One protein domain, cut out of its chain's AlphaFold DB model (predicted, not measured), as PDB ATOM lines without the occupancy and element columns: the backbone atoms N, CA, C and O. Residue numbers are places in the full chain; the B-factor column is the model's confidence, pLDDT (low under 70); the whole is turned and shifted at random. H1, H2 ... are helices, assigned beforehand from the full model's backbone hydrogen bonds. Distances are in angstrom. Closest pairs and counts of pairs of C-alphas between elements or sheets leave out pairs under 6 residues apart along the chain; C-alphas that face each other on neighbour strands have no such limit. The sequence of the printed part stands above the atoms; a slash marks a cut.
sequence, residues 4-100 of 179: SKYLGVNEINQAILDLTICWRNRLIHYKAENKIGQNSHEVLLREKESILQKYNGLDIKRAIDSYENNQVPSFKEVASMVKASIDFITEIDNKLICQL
ATOM      1  N   SER A   4    -112.557 173.994 -43.724       77.00
ATOM      2  CA  SER A   4    -111.222 174.546 -43.978       77.00
ATOM      3  C   SER A   4    -110.943 175.852 -43.230       77.00
ATOM      4  O   SER A   4    -109.818 176.080 -42.794       77.00
ATOM      5  N   LYS A   5    -111.963 176.703 -43.046       79.00
ATOM      6  CA  LYS A   5    -111.849 177.949 -42.275       79.00
ATOM      7  C   LYS A   5    -111.797 177.675 -40.778       79.00
ATOM      8  O   LYS A   5    -111.032 178.328 -40.084       79.00
ATOM      9  N   TYR A   6    -112.585 176.711 -40.304       82.31
ATOM     10  CA  TYR A   6    -112.575 176.300 -38.899       82.31
ATOM     11  C   TYR A   6    -111.220 175.701 -38.494       82.31
ATOM     12  O   TYR A   6    -110.664 176.069 -37.467       82.31
ATOM     13  N   LEU A   7    -110.654 174.839 -39.342       83.56
ATOM     14  CA  LEU A   7    -109.368 174.181 -39.092       83.56
ATOM     15  C   LEU A   7    -108.148 175.075 -39.399       83.56
ATOM     16  O   LEU A   7    -107.015 174.703 -39.091       83.56
ATOM     17  N   GLY A   8    -108.343 176.248 -40.011       85.31
ATOM     18  CA  GLY A   8    -107.244 177.128 -40.425       85.31
ATOM     19  C   GLY A   8    -106.307 176.449 -41.427       85.31
ATOM     20  O   GLY A   8    -105.097 176.412 -41.211       85.31
ATOM     21  N   VAL A   9    -106.884 175.827 -42.460       86.69
ATOM     22  CA  VAL A   9    -106.152 175.131 -43.532       86.69
ATOM     23  C   VAL A   9    -105.479 176.147 -44.452       86.69
ATOM     24  O   VAL A   9    -106.032 177.224 -44.689       86.69
ATOM     25  N   ASN A  10    -104.322 175.804 -45.013       89.31
ATOM     26  CA  ASN A  10    -103.544 176.663 -45.894       89.31
ATOM     27  C   ASN A  10    -104.388 177.246 -47.045       89.31
ATOM     28  O   ASN A  10    -105.059 176.535 -47.801       89.31
ATOM     29  N   GLU A  11    -104.341 178.568 -47.184       92.56
ATOM     30  CA  GLU A  11    -105.116 179.313 -48.176       92.56
ATOM     31  C   GLU A  11    -104.656 179.075 -49.625       92.56
ATOM     32  O   GLU A  11    -105.487 179.124 -50.528       92.56
ATOM     33  N   ILE A  12    -103.381 178.735 -49.859       94.38
ATOM     34  CA  ILE A  12    -102.843 178.399 -51.189       94.38
ATOM     35  C   ILE A  12    -103.524 177.142 -51.726       94.38
ATOM     36  O   ILE A  12    -104.029 177.133 -52.847       94.38
ATOM     37  N   ASN A  13    -103.574 176.090 -50.906       92.94
ATOM     38  CA  ASN A  13    -104.236 174.833 -51.249       92.94
ATOM     39  C   ASN A  13    -105.718 175.061 -51.587       92.94
ATOM     40  O   ASN A  13    -106.212 174.559 -52.597       92.94
ATOM     41  N   GLN A  14    -106.409 175.876 -50.781       93.00
ATOM     42  CA  GLN A  14    -107.807 176.250 -51.022       93.00
ATOM     43  C   GLN A  14    -107.987 176.997 -52.346       93.00
ATOM     44  O   GLN A  14    -108.905 176.695 -53.105       93.00
ATOM     45  N   ALA A  15    -107.104 177.950 -52.638       95.12
ATOM     46  CA  ALA A  15    -107.199 178.764 -53.835       95.12
ATOM     47  C   ALA A  15    -106.896 177.962 -55.115       95.12
ATOM     48  O   ALA A  15    -107.585 178.124 -56.125       95.12
ATOM     49  N   ILE A  16    -105.923 177.042 -55.070       95.31
ATOM     50  CA  ILE A  16    -105.642 176.120 -56.183       95.31
ATOM     51  C   ILE A  16    -106.818 175.156 -56.397       95.31
ATOM     52  O   ILE A  16    -107.178 174.875 -57.542       95.31
ATOM     53  N   LEU A  17    -107.452 174.668 -55.327       94.69
ATOM     54  CA  LEU A  17    -108.650 173.832 -55.431       94.69
ATOM     55  C   LEU A  17    -109.828 174.571 -56.070       94.69
ATOM     56  O   LEU A  17    -110.495 174.008 -56.936       94.69
ATOM     57  N   ASP A  18    -110.059 175.830 -55.702       94.38
ATOM     58  CA  ASP A  18    -111.101 176.661 -56.313       94.38
ATOM     59  C   ASP A  18    -110.868 176.838 -57.824       94.38
ATOM     60  O   ASP A  18    -111.765 176.585 -58.634       94.38
ATOM     61  N   LEU A  19    -109.624 177.142 -58.223       95.00
ATOM     62  CA  LEU A  19    -109.218 177.157 -59.632       95.00
ATOM     63  C   LEU A  19    -109.481 175.804 -60.308       95.00
ATOM     64  O   LEU A  19    -110.064 175.764 -61.389       95.00
ATOM     65  N   THR A  20    -109.110 174.697 -59.665       94.88
ATOM     66  CA  THR A  20    -109.284 173.336 -60.197       94.88
ATOM     67  C   THR A  20    -110.757 173.017 -60.455       94.88
ATOM     68  O   THR A  20    -111.114 172.541 -61.534       94.88
ATOM     69  N   ILE A  21    -111.632 173.309 -59.488       92.69
ATOM     70  CA  ILE A  21    -113.079 173.076 -59.584       92.69
ATOM     71  C   ILE A  21    -113.673 173.931 -60.704       92.69
ATOM     72  O   ILE A  21    -114.414 173.423 -61.550       92.69
ATOM     73  N   CYS A  22    -113.325 175.217 -60.738       92.69
ATOM     74  CA  CYS A  22    -113.801 176.141 -61.759       92.69
ATOM     75  C   CYS A  22    -113.355 175.717 -63.163       92.69
ATOM     76  O   CYS A  22    -114.174 175.704 -64.086       92.69
ATOM     77  N   TRP A  23    -112.093 175.319 -63.328       92.88
ATOM     78  CA  TRP A  23    -111.552 174.886 -64.614       92.88
ATOM     79  C   TRP A  23    -112.181 173.567 -65.069       92.88
ATOM     80  O   TRP A  23    -112.659 173.478 -66.200       92.88
ATOM     81  N   ARG A  24    -112.304 172.574 -64.176       91.12
ATOM     82  CA  ARG A  24    -112.990 171.300 -64.461       91.12
ATOM     83  C   ARG A  24    -114.442 171.522 -64.874       91.12
ATOM     84  O   ARG A  24    -114.907 170.906 -65.830       91.12
ATOM     85  N   ASN A  25    -115.165 172.393 -64.172       88.81
ATOM     86  CA  ASN A  25    -116.562 172.684 -64.493       88.81
ATOM     87  C   ASN A  25    -116.701 173.379 -65.847       88.81
ATOM     88  O   ASN A  25    -117.591 173.018 -66.612       88.81
ATOM     89  N   ARG A  26    -115.800 174.311 -66.168       86.44
ATOM     90  CA  ARG A  26    -115.765 175.006 -67.460       86.44
ATOM     91  C   ARG A  26    -115.463 174.071 -68.633       86.44
ATOM     92  O   ARG A  26    -116.067 174.219 -69.687       86.44
ATOM     93  N   LEU A  27    -114.592 173.077 -68.444       85.12
ATOM     94  CA  LEU A  27    -114.283 172.080 -69.482       85.12
ATOM     95  C   LEU A  27    -115.461 171.148 -69.791       85.12
ATOM     96  O   LEU A  27    -115.604 170.693 -70.922       85.12
ATOM     97  N   ILE A  28    -116.286 170.833 -68.790       81.94
ATOM     98  CA  ILE A  28    -117.350 169.822 -68.912       81.94
ATOM     99  C   ILE A  28    -118.708 170.448 -69.227       81.94
ATOM    100  O   ILE A  28    -119.535 169.838 -69.905       81.94
ATOM    101  N   HIS A  29    -118.951 171.671 -68.765       77.44
ATOM    102  CA  HIS A  29    -120.215 172.362 -68.958       77.44
ATOM    103  C   HIS A  29    -120.002 173.602 -69.822       77.44
ATOM    104  O   HIS A  29    -119.529 174.630 -69.349       77.44
ATOM    105  N   TYR A  30    -120.459 173.530 -71.074       59.12
ATOM    106  CA  TYR A  30    -120.386 174.624 -72.054       59.12
ATOM    107  C   TYR A  30    -121.013 175.955 -71.575       59.12
ATOM    108  O   TYR A  30    -120.707 177.010 -72.113       59.12
ATOM    109  N   LYS A  31    -121.883 175.921 -70.552       61.59
ATOM    110  CA  LYS A  31    -122.532 177.098 -69.943       61.59
ATOM    111  C   LYS A  31    -122.071 177.402 -68.509       61.59
ATOM    112  O   LYS A  31    -122.758 178.128 -67.800       61.59
ATOM    113  N   ALA A  32    -120.977 176.810 -68.027       67.25
ATOM    114  CA  ALA A  32    -120.509 177.111 -66.676       67.25
ATOM    115  C   ALA A  32    -119.980 178.551 -66.590       67.25
ATOM    116  O   ALA A  32    -118.903 178.864 -67.094       67.25
ATOM    117  N   GLU A  33    -120.716 179.408 -65.882       67.00
ATOM    118  CA  GLU A  33    -120.309 180.778 -65.537       67.00
ATOM    119  C   GLU A  33    -119.429 180.835 -64.279       67.00
ATOM    120  O   GLU A  33    -119.102 181.917 -63.794       67.00
ATOM    121  N   ASN A  34    -119.032 179.677 -63.739       74.06
ATOM    122  CA  ASN A  34    -118.206 179.602 -62.542       74.06
ATOM    123  C   ASN A  34    -116.908 180.380 -62.761       74.06
ATOM    124  O   ASN A  34    -116.143 180.102 -63.694       74.06
ATOM    125  N   LYS A  35    -116.687 181.346 -61.874       84.12
ATOM    126  CA  LYS A  35    -115.459 182.118 -61.747       84.12
ATOM    127  C   LYS A  35    -114.779 181.723 -60.452       84.12
ATOM    128  O   LYS A  35    -115.455 181.448 -59.462       84.12
ATOM    129  N   ILE A  36    -113.455 181.754 -60.483       91.19
ATOM    130  CA  ILE A  36    -112.627 181.683 -59.282       91.19
ATOM    131  C   ILE A  36    -113.109 182.778 -58.322       91.19
ATOM    132  O   ILE A  36    -113.368 183.909 -58.748       91.19
ATOM    133  N   GLY A  37    -113.254 182.453 -57.040       90.81
ATOM    134  CA  GLY A  37    -113.626 183.442 -56.038       90.81
ATOM    135  C   GLY A  37    -112.573 184.547 -55.936       90.81
ATOM    136  O   GLY A  37    -111.376 184.278 -56.030       90.81
ATOM    137  N   GLN A  38    -113.001 185.786 -55.682       92.12
ATOM    138  CA  GLN A  38    -112.097 186.943 -55.593       92.12
ATOM    139  C   GLN A  38    -110.941 186.714 -54.604       92.12
ATOM    140  O   GLN A  38    -109.785 186.968 -54.927       92.12
ATOM    141  N   ASN A  39    -111.238 186.151 -53.430       92.88
ATOM    142  CA  ASN A  39    -110.223 185.826 -52.429       92.88
ATOM    143  C   ASN A  39    -109.214 184.785 -52.943       92.88
ATOM    144  O   ASN A  39    -108.015 184.952 -52.764       92.88
ATOM    145  N   SER A  40    -109.684 183.723 -53.601       94.75
ATOM    146  CA  SER A  40    -108.803 182.708 -54.189       94.75
ATOM    147  C   SER A  40    -107.913 183.323 -55.268       94.75
ATOM    148  O   SER A  40    -106.714 183.072 -55.295       94.75
ATOM    149  N   HIS A  41    -108.473 184.183 -56.118       94.94
ATOM    150  CA  HIS A  41    -107.724 184.888 -57.152       94.94
ATOM    151  C   HIS A  41    -106.610 185.771 -56.558       94.94
ATOM    152  O   HIS A  41    -105.464 185.716 -57.006       94.94
ATOM    153  N   GLU A  42    -106.912 186.531 -55.505       96.12
ATOM    154  CA  GLU A  42    -105.928 187.347 -54.783       96.12
ATOM    155  C   GLU A  42    -104.826 186.501 -54.137       96.12
ATOM    156  O   GLU A  42    -103.647 186.831 -54.275       96.12
ATOM    157  N   VAL A  43    -105.185 185.390 -53.485       96.50
ATOM    158  CA  VAL A  43    -104.220 184.458 -52.879       96.50
ATOM    159  C   VAL A  43    -103.296 183.858 -53.936       96.50
ATOM    160  O   VAL A  43    -102.082 183.869 -53.754       96.50
ATOM    161  N   LEU A  44    -103.841 183.385 -55.062       96.88
ATOM    162  CA  LEU A  44    -103.049 182.812 -56.154       96.88
ATOM    163  C   LEU A  44    -102.010 183.818 -56.663       96.88
ATOM    164  O   LEU A  44    -100.839 183.475 -56.816       96.88
ATOM    165  N   LEU A  45    -102.420 185.067 -56.905       97.12
ATOM    166  CA  LEU A  45    -101.520 186.103 -57.411       97.12
ATOM    167  C   LEU A  45    -100.486 186.560 -56.381       97.12
ATOM    168  O   LEU A  45     -99.346 186.845 -56.763       97.12
ATOM    169  N   ARG A  46    -100.872 186.643 -55.104       97.38
ATOM    170  CA  ARG A  46     -99.978 187.017 -54.003       97.38
ATOM    171  C   ARG A  46     -98.909 185.955 -53.756       97.38
ATOM    172  O   ARG A  46     -97.754 186.306 -53.566       97.38
ATOM    173  N   GLU A  47     -99.287 184.680 -53.798       97.06
ATOM    174  CA  GLU A  47     -98.432 183.540 -53.432       97.06
ATOM    175  C   GLU A  47     -97.794 182.837 -54.642       97.06
ATOM    176  O   GLU A  47     -97.268 181.728 -54.520       97.06
ATOM    177  N   LYS A  48     -97.840 183.444 -55.832       95.69
ATOM    178  CA  LYS A  48     -97.412 182.817 -57.095       95.69
ATOM    179  C   LYS A  48     -95.972 182.276 -57.050       95.69
ATOM    180  O   LYS A  48     -95.726 181.212 -57.611       95.69
ATOM    181  N   GLU A  49     -95.031 182.947 -56.379       95.62
ATOM    182  CA  GLU A  49     -93.650 182.469 -56.224       95.62
ATOM    183  C   GLU A  49     -93.575 181.216 -55.340       95.62
ATOM    184  O   GLU A  49     -92.929 180.233 -55.712       95.62
ATOM    185  N   SER A  50     -94.279 181.219 -54.205       94.75
ATOM    186  CA  SER A  50     -94.399 180.067 -53.301       94.75
ATOM    187  C   SER A  50     -95.017 178.869 -54.028       94.75
ATOM    188  O   SER A  50     -94.556 177.730 -53.902       94.75
ATOM    189  N   ILE A  51     -96.043 179.131 -54.840       95.62
ATOM    190  CA  ILE A  51     -96.743 178.115 -55.626       95.62
ATOM    191  C   ILE A  51     -95.828 177.514 -56.693       95.62
ATOM    192  O   ILE A  51     -95.763 176.288 -56.820       95.62
ATOM    193  N   LEU A  52     -95.082 178.357 -57.410       94.25
ATOM    194  CA  LEU A  52     -94.132 177.926 -58.432       94.25
ATOM    195  C   LEU A  52     -93.106 176.942 -57.852       94.25
ATOM    196  O   LEU A  52     -92.806 175.922 -58.470       94.25
ATOM    197  N   GLN A  53     -92.603 177.207 -56.647       93.50
ATOM    198  CA  GLN A  53     -91.633 176.335 -55.982       93.50
ATOM    199  C   GLN A  53     -92.264 175.034 -55.467       93.50
ATOM    200  O   GLN A  53     -91.716 173.951 -55.676       93.50
ATOM    201  N   LYS A  54     -93.425 175.118 -54.805       92.06
ATOM    202  CA  LYS A  54     -94.033 173.978 -54.101       92.06
ATOM    203  C   LYS A  54     -94.776 173.014 -55.030       92.06
ATOM    204  O   LYS A  54     -94.744 171.797 -54.813       92.06
ATOM    205  N   TYR A  55     -95.419 173.518 -56.079       92.44
ATOM    206  CA  TYR A  55     -96.285 172.730 -56.962       92.44
ATOM    207  C   TYR A  55     -95.655 172.553 -58.336       92.44
ATOM    208  O   TYR A  55     -96.193 172.990 -59.346       92.44
ATOM    209  N   ASN A  56     -94.492 171.896 -58.370       85.62
ATOM    210  CA  ASN A  56     -93.854 171.406 -59.594       85.62
ATOM    211  C   ASN A  56     -93.656 172.477 -60.685       85.62
ATOM    212  O   ASN A  56     -93.660 172.146 -61.869       85.62
ATOM    213  N   GLY A  57     -93.482 173.754 -60.330       89.12
ATOM    214  CA  GLY A  57     -93.351 174.840 -61.300       89.12
ATOM    215  C   GLY A  57     -94.673 175.322 -61.900       89.12
ATOM    216  O   GLY A  57     -94.668 175.728 -63.066       89.12
ATOM    217  N   LEU A  58     -95.787 175.240 -61.167       94.50
ATOM    218  CA  LEU A  58     -97.062 175.844 -61.556       94.50
ATOM    219  C   LEU A  58     -96.928 177.372 -61.644       94.50
ATOM    220  O   LEU A  58     -96.798 178.052 -60.629       94.50
ATOM    221  N   ASP A  59     -96.971 177.907 -62.864       95.88
ATOM    222  CA  ASP A  59     -97.012 179.349 -63.105       95.88
ATOM    223  C   ASP A  59     -98.460 179.832 -63.021       95.88
ATOM    224  O   ASP A  59     -99.265 179.581 -63.919       95.88
ATOM    225  N   ILE A  60     -98.788 180.520 -61.929       96.31
ATOM    226  CA  ILE A  60    -100.147 180.990 -61.669       96.31
ATOM    227  C   ILE A  60    -100.649 181.981 -62.710       96.31
ATOM    228  O   ILE A  60    -101.822 181.916 -63.068       96.31
ATOM    229  N   LYS A  61     -99.804 182.898 -63.192       95.75
ATOM    230  CA  LYS A  61    -100.265 183.907 -64.153       95.75
ATOM    231  C   LYS A  61    -100.696 183.223 -65.437       95.75
ATOM    232  O   LYS A  61    -101.821 183.402 -65.884       95.75
ATOM    233  N   ARG A  62     -99.831 182.343 -65.945       94.94
ATOM    234  CA  ARG A  62    -100.130 181.542 -67.128       94.94
ATOM    235  C   ARG A  62    -101.358 180.652 -66.921       94.94
ATOM    236  O   ARG A  62    -102.183 180.566 -67.820       94.94
ATOM    237  N   ALA A  63    -101.485 180.015 -65.759       95.12
ATOM    238  CA  ALA A  63    -102.619 179.149 -65.456       95.12
ATOM    239  C   ALA A  63    -103.950 179.923 -65.438       95.12
ATOM    240  O   ALA A  63    -104.933 179.459 -66.013       95.12
ATOM    241  N   ILE A  64    -103.984 181.111 -64.822       94.81
ATOM    242  CA  ILE A  64    -105.168 181.983 -64.827       94.81
ATOM    243  C   ILE A  64    -105.477 182.445 -66.254       94.81
ATOM    244  O   ILE A  64    -106.613 182.282 -66.696       94.81
ATOM    245  N   ASP A  65    -104.476 182.913 -67.004       94.50
ATOM    246  CA  ASP A  65    -104.654 183.331 -68.399       94.50
ATOM    247  C   ASP A  65    -105.226 182.187 -69.254       94.50
ATOM    248  O   ASP A  65    -106.166 182.378 -70.029       94.50
ATOM    249  N   SER A  66    -104.701 180.967 -69.111       93.44
ATOM    250  CA  SER A  66    -105.204 179.787 -69.819       93.44
ATOM    251  C   SER A  66    -106.640 179.438 -69.413       93.44
ATOM    252  O   SER A  66    -107.468 179.151 -70.283       93.44
ATOM    253  N   TYR A  67    -106.972 179.515 -68.123       92.31
ATOM    254  CA  TYR A  67    -108.332 179.307 -67.627       92.31
ATOM    255  C   TYR A  67    -109.326 180.340 -68.184       92.31
ATOM    256  O   TYR A  67    -110.424 179.973 -68.621       92.31
ATOM    257  N   GLU A  68    -108.962 181.623 -68.189       90.19
ATOM    258  CA  GLU A  68    -109.803 182.715 -68.692       90.19
ATOM    259  C   GLU A  68    -110.024 182.630 -70.204       90.19
ATOM    260  O   GLU A  68    -111.128 182.884 -70.682       90.19
ATOM    261  N   ASN A  69    -109.015 182.172 -70.946       90.31
ATOM    262  CA  ASN A  69    -109.076 181.996 -72.397       90.31
ATOM    263  C   ASN A  69    -109.671 180.645 -72.842       90.31
ATOM    264  O   ASN A  69    -109.505 180.253 -73.997       90.31
ATOM    265  N   ASN A  70    -110.367 179.925 -71.953       87.12
ATOM    266  CA  ASN A  70    -110.990 178.621 -72.229       87.12
ATOM    267  C   ASN A  70    -110.016 177.561 -72.776       87.12
ATOM    268  O   ASN A  70    -110.402 176.690 -73.560       87.12
ATOM    269  N   GLN A  71    -108.745 177.622 -72.381       90.81
ATOM    270  CA  GLN A  71    -107.757 176.637 -72.797       90.81
ATOM    271  C   GLN A  71    -107.854 175.373 -71.939       90.81
ATOM    272  O   GLN A  71    -108.250 175.398 -70.769       90.81
ATOM    273  N   VAL A  72    -107.471 174.245 -72.536       91.19
ATOM    274  CA  VAL A  72    -107.319 172.981 -71.812       91.19
ATOM    275  C   VAL A  72    -106.060 173.077 -70.946       91.19
ATOM    276  O   VAL A  72    -105.021 173.502 -71.462       91.19
ATOM    277  N   PRO A  73    -106.115 172.691 -69.660       93.06
ATOM    278  CA  PRO A  73    -104.941 172.707 -68.805       93.06
ATOM    279  C   PRO A  73    -103.899 171.722 -69.331       93.06
ATOM    280  O   PRO A  73    -104.201 170.611 -69.775       93.06
ATOM    281  N   SER A  74    -102.644 172.129 -69.257       93.81
ATOM    282  CA  SER A  74    -101.496 171.279 -69.526       93.81
ATOM    283  C   SER A  74    -101.373 170.171 -68.480       93.81
ATOM    284  O   SER A  74    -101.831 170.289 -67.342       93.81
ATOM    285  N   PHE A  75    -100.651 169.106 -68.831       91.50
ATOM    286  CA  PHE A  75    -100.331 168.028 -67.891       91.50
ATOM    287  C   PHE A  75     -99.687 168.551 -66.596       91.50
ATOM    288  O   PHE A  75     -99.996 168.077 -65.507       91.50
ATOM    289  N   LYS A  76     -98.821 169.566 -66.709       91.12
ATOM    290  CA  LYS A  76     -98.134 170.176 -65.568       91.12
ATOM    291  C   LYS A  76     -99.109 170.881 -64.623       91.12
ATOM    292  O   LYS A  76     -98.986 170.732 -63.409       91.12
ATOM    293  N   GLU A  77    -100.078 171.614 -65.166       94.81
ATOM    294  CA  GLU A  77    -101.126 172.273 -64.378       94.81
ATOM    295  C   GLU A  77    -102.005 171.241 -63.677       94.81
ATOM    296  O   GLU A  77    -102.178 171.324 -62.464       94.81
ATOM    297  N   VAL A  78    -102.450 170.208 -64.398       93.94
ATOM    298  CA  VAL A  78    -103.244 169.117 -63.814       93.94
ATOM    299  C   VAL A  78    -102.476 168.405 -62.696       93.94
ATOM    300  O   VAL A  78    -103.008 168.234 -61.603       93.94
ATOM    301  N   ALA A  79    -101.210 168.039 -62.915       94.00
ATOM    302  CA  ALA A  79    -100.390 167.382 -61.894       94.00
ATOM    303  C   ALA A  79    -100.210 168.257 -60.640       94.00
ATOM    304  O   ALA A  79    -100.216 167.757 -59.516       94.00
ATOM    305  N   SER A  80    -100.080 169.571 -60.828       94.75
ATOM    306  CA  SER A  80     -99.954 170.539 -59.735       94.75
ATOM    307  C   SER A  80    -101.254 170.687 -58.943       94.75
ATOM    308  O   SER A  80    -101.222 170.705 -57.715       94.75
ATOM    309  N   MET A  81    -102.398 170.718 -59.633       94.88
ATOM    310  CA  MET A  81    -103.732 170.739 -59.023       94.88
ATOM    311  C   MET A  81    -104.027 169.461 -58.233       94.88
ATOM    312  O   MET A  81    -104.540 169.526 -57.116       94.88
ATOM    313  N   VAL A  82    -103.658 168.294 -58.773       94.38
ATOM    314  CA  VAL A  82    -103.781 167.006 -58.072       94.38
ATOM    315  C   VAL A  82    -102.935 167.012 -56.801       94.38
ATOM    316  O   VAL A  82    -103.445 166.681 -55.734       94.38
ATOM    317  N   LYS A  83    -101.677 167.464 -56.880       94.56
ATOM    318  CA  LYS A  83    -100.813 167.598 -55.700       94.56
ATOM    319  C   LYS A  83    -101.418 168.534 -54.651       94.56
ATOM    320  O   LYS A  83    -101.481 168.163 -53.489       94.56
ATOM    321  N   ALA A  84    -101.909 169.708 -55.049       93.56
ATOM    322  CA  ALA A  84    -102.565 170.638 -54.128       93.56
ATOM    323  C   ALA A  84    -103.824 170.048 -53.476       93.56
ATOM    324  O   ALA A  84    -104.089 170.311 -52.307       93.56
ATOM    325  N   SER A  85    -104.571 169.216 -54.207       94.06
ATOM    326  CA  SER A  85    -105.739 168.509 -53.669       94.06
ATOM    327  C   SER A  85    -105.344 167.493 -52.598       94.06
ATOM    328  O   SER A  85    -105.982 167.432 -51.551       94.06
ATOM    329  N   ILE A  86    -104.273 166.732 -52.843       94.94
ATOM    330  CA  ILE A  86    -103.716 165.785 -51.870       94.94
ATOM    331  C   ILE A  86    -103.218 166.543 -50.636       94.94
ATOM    332  O   ILE A  86    -103.669 166.251 -49.535       94.94
ATOM    333  N   ASP A  87    -102.380 167.568 -50.823       94.31
ATOM    334  CA  ASP A  87    -101.832 168.379 -49.730       94.31
ATOM    335  C   ASP A  87    -102.945 169.016 -48.874       94.31
ATOM    336  O   ASP A  87    -102.814 169.101 -47.654       94.31
ATOM    337  N   PHE A  88    -104.041 169.463 -49.497       93.69
ATOM    338  CA  PHE A  88    -105.197 170.019 -48.794       93.69
ATOM    339  C   PHE A  88    -105.886 168.994 -47.891       93.69
ATOM    340  O   PHE A  88    -106.177 169.294 -46.735       93.69
ATOM    341  N   ILE A  89    -106.159 167.798 -48.420       92.88
ATOM    342  CA  ILE A  89    -106.817 166.721 -47.670       92.88
ATOM    343  C   ILE A  89    -105.906 166.257 -46.534       92.88
ATOM    344  O   ILE A  89    -106.345 166.211 -45.393       92.88
ATOM    345  N   THR A  90    -104.618 166.038 -46.812       93.00
ATOM    346  CA  THR A  90    -103.628 165.666 -45.793       93.00
ATOM    347  C   THR A  90    -103.550 166.691 -44.662       93.00
ATOM    348  O   THR A  90    -103.437 166.325 -43.497       93.00
ATOM    349  N   GLU A  91    -103.628 167.987 -44.974       92.38
ATOM    350  CA  GLU A  91    -103.635 169.026 -43.946       92.38
ATOM    351  C   GLU A  91    -104.905 168.990 -43.083       92.38
ATOM    352  O   GLU A  91    -104.817 169.164 -41.866       92.38
ATOM    353  N   ILE A  92    -106.072 168.752 -43.691       91.44
ATOM    354  CA  ILE A  92    -107.330 168.563 -42.958       91.44
ATOM    355  C   ILE A  92    -107.223 167.354 -42.032       91.44
ATOM    356  O   ILE A  92    -107.493 167.495 -40.841       91.44
ATOM    357  N   ASP A  93    -106.803 166.208 -42.563       89.94
ATOM    358  CA  ASP A  93    -106.709 164.957 -41.814       89.94
ATOM    359  C   ASP A  93    -105.768 165.113 -40.620       89.94
ATOM    360  O   ASP A  93    -106.158 164.837 -39.490       89.94
ATOM    361  N   ASN A  94    -104.576 165.679 -40.832       89.25
ATOM    362  CA  ASN A  94    -103.624 165.934 -39.752       89.25
ATOM    363  C   ASN A  94    -104.216 166.838 -38.664       89.25
ATOM    364  O   ASN A  94    -104.072 166.559 -37.476       89.25
ATOM    365  N   LYS A  95    -104.904 167.919 -39.045       89.69
ATOM    366  CA  LYS A  95    -105.512 168.841 -38.075       89.69
ATOM    367  C   LYS A  95    -106.654 168.190 -37.297       89.69
ATOM    368  O   LYS A  95    -106.785 168.467 -36.109       89.69
ATOM    369  N   LEU A  96    -107.460 167.349 -37.943       87.38
ATOM    370  CA  LEU A  96    -108.530 166.600 -37.283       87.38
ATOM    371  C   LEU A  96    -107.963 165.560 -36.315       87.38
ATOM    372  O   LEU A  96    -108.401 165.503 -35.170       87.38
ATOM    373  N   ILE A  97    -106.957 164.798 -36.746       84.69
ATOM    374  CA  ILE A  97    -106.304 163.773 -35.926       84.69
ATOM    375  C   ILE A  97    -105.615 164.410 -34.713       84.69
ATOM    376  O   ILE A  97    -105.815 163.951 -33.595       84.69
ATOM    377  N   CYS A  98    -104.878 165.513 -34.883       83.75
ATOM    378  CA  CYS A  98    -104.222 166.198 -33.760       83.75
ATOM    379  C   CYS A  98    -105.199 166.805 -32.738       83.75
ATOM    380  O   CYS A  98    -104.790 167.119 -31.623       83.75
ATOM    381  N   GLN A  99    -106.459 167.032 -33.115       85.25
ATOM    382  CA  GLN A  99    -107.500 167.531 -32.212       85.25
ATOM    383  C   GLN A  99    -108.334 166.407 -31.588       85.25
ATOM    384  O   GLN A  99    -109.195 166.688 -30.752       85.25
ATOM    385  N   LEU A 100    -108.111 165.155 -31.992       86.44
ATOM    386  CA  LEU A 100    -108.840 164.015 -31.464       86.44
ATOM    387  C   LEU A 100    -108.407 163.756 -30.017       86.44
ATOM    388  O   LEU A 100    -107.247 163.457 -29.743       86.44
TER     389      LEU A 100
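This is residues 4 to 100 of the 179 residues of an uncharacterized protein of Pelotomaculum sp. PtaU1.Bin065 (UniProt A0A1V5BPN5). H1 runs through the middle, crossed by H2 and by long H5, while the short helices H2, H3 and H4 turn round one side of that cross. You see 97 residues with five named helices, H1 to H5, and no named strand: all helix. The whole is compact, radius of gyration of the C-alphas 13.6 A, spanning 44 by 29 by 23 A.

Start at H1, residues 11 to 28; it touches H2, residues 38 to 46, closest at C-alphas Ala 15 and Ser 40, 4.3 A, at a steep 64 degrees. Next, H3, residues 48 to 54, touches H4, residues 60 to 68, closest at C-alphas Lys 48 and Ile 60, 5.6 A. Then H5, residues 75 to 98, touches H1 with residues 81 to 88 alone, closest at C-alphas Ala 84 and Asn 13, 5.4 A. Each helix has every O i to N i+4 pair within hydrogen-bond range.

Find C-alpha 11 at (-105.116, 179.313, -48.176), where H1 begins; H5 runs 34.4 A to C-alpha 98 at (-104.222, 166.198, -33.760).

The printed part has no cut and no long link; pLDDT is under 70 at residues 30 to 33.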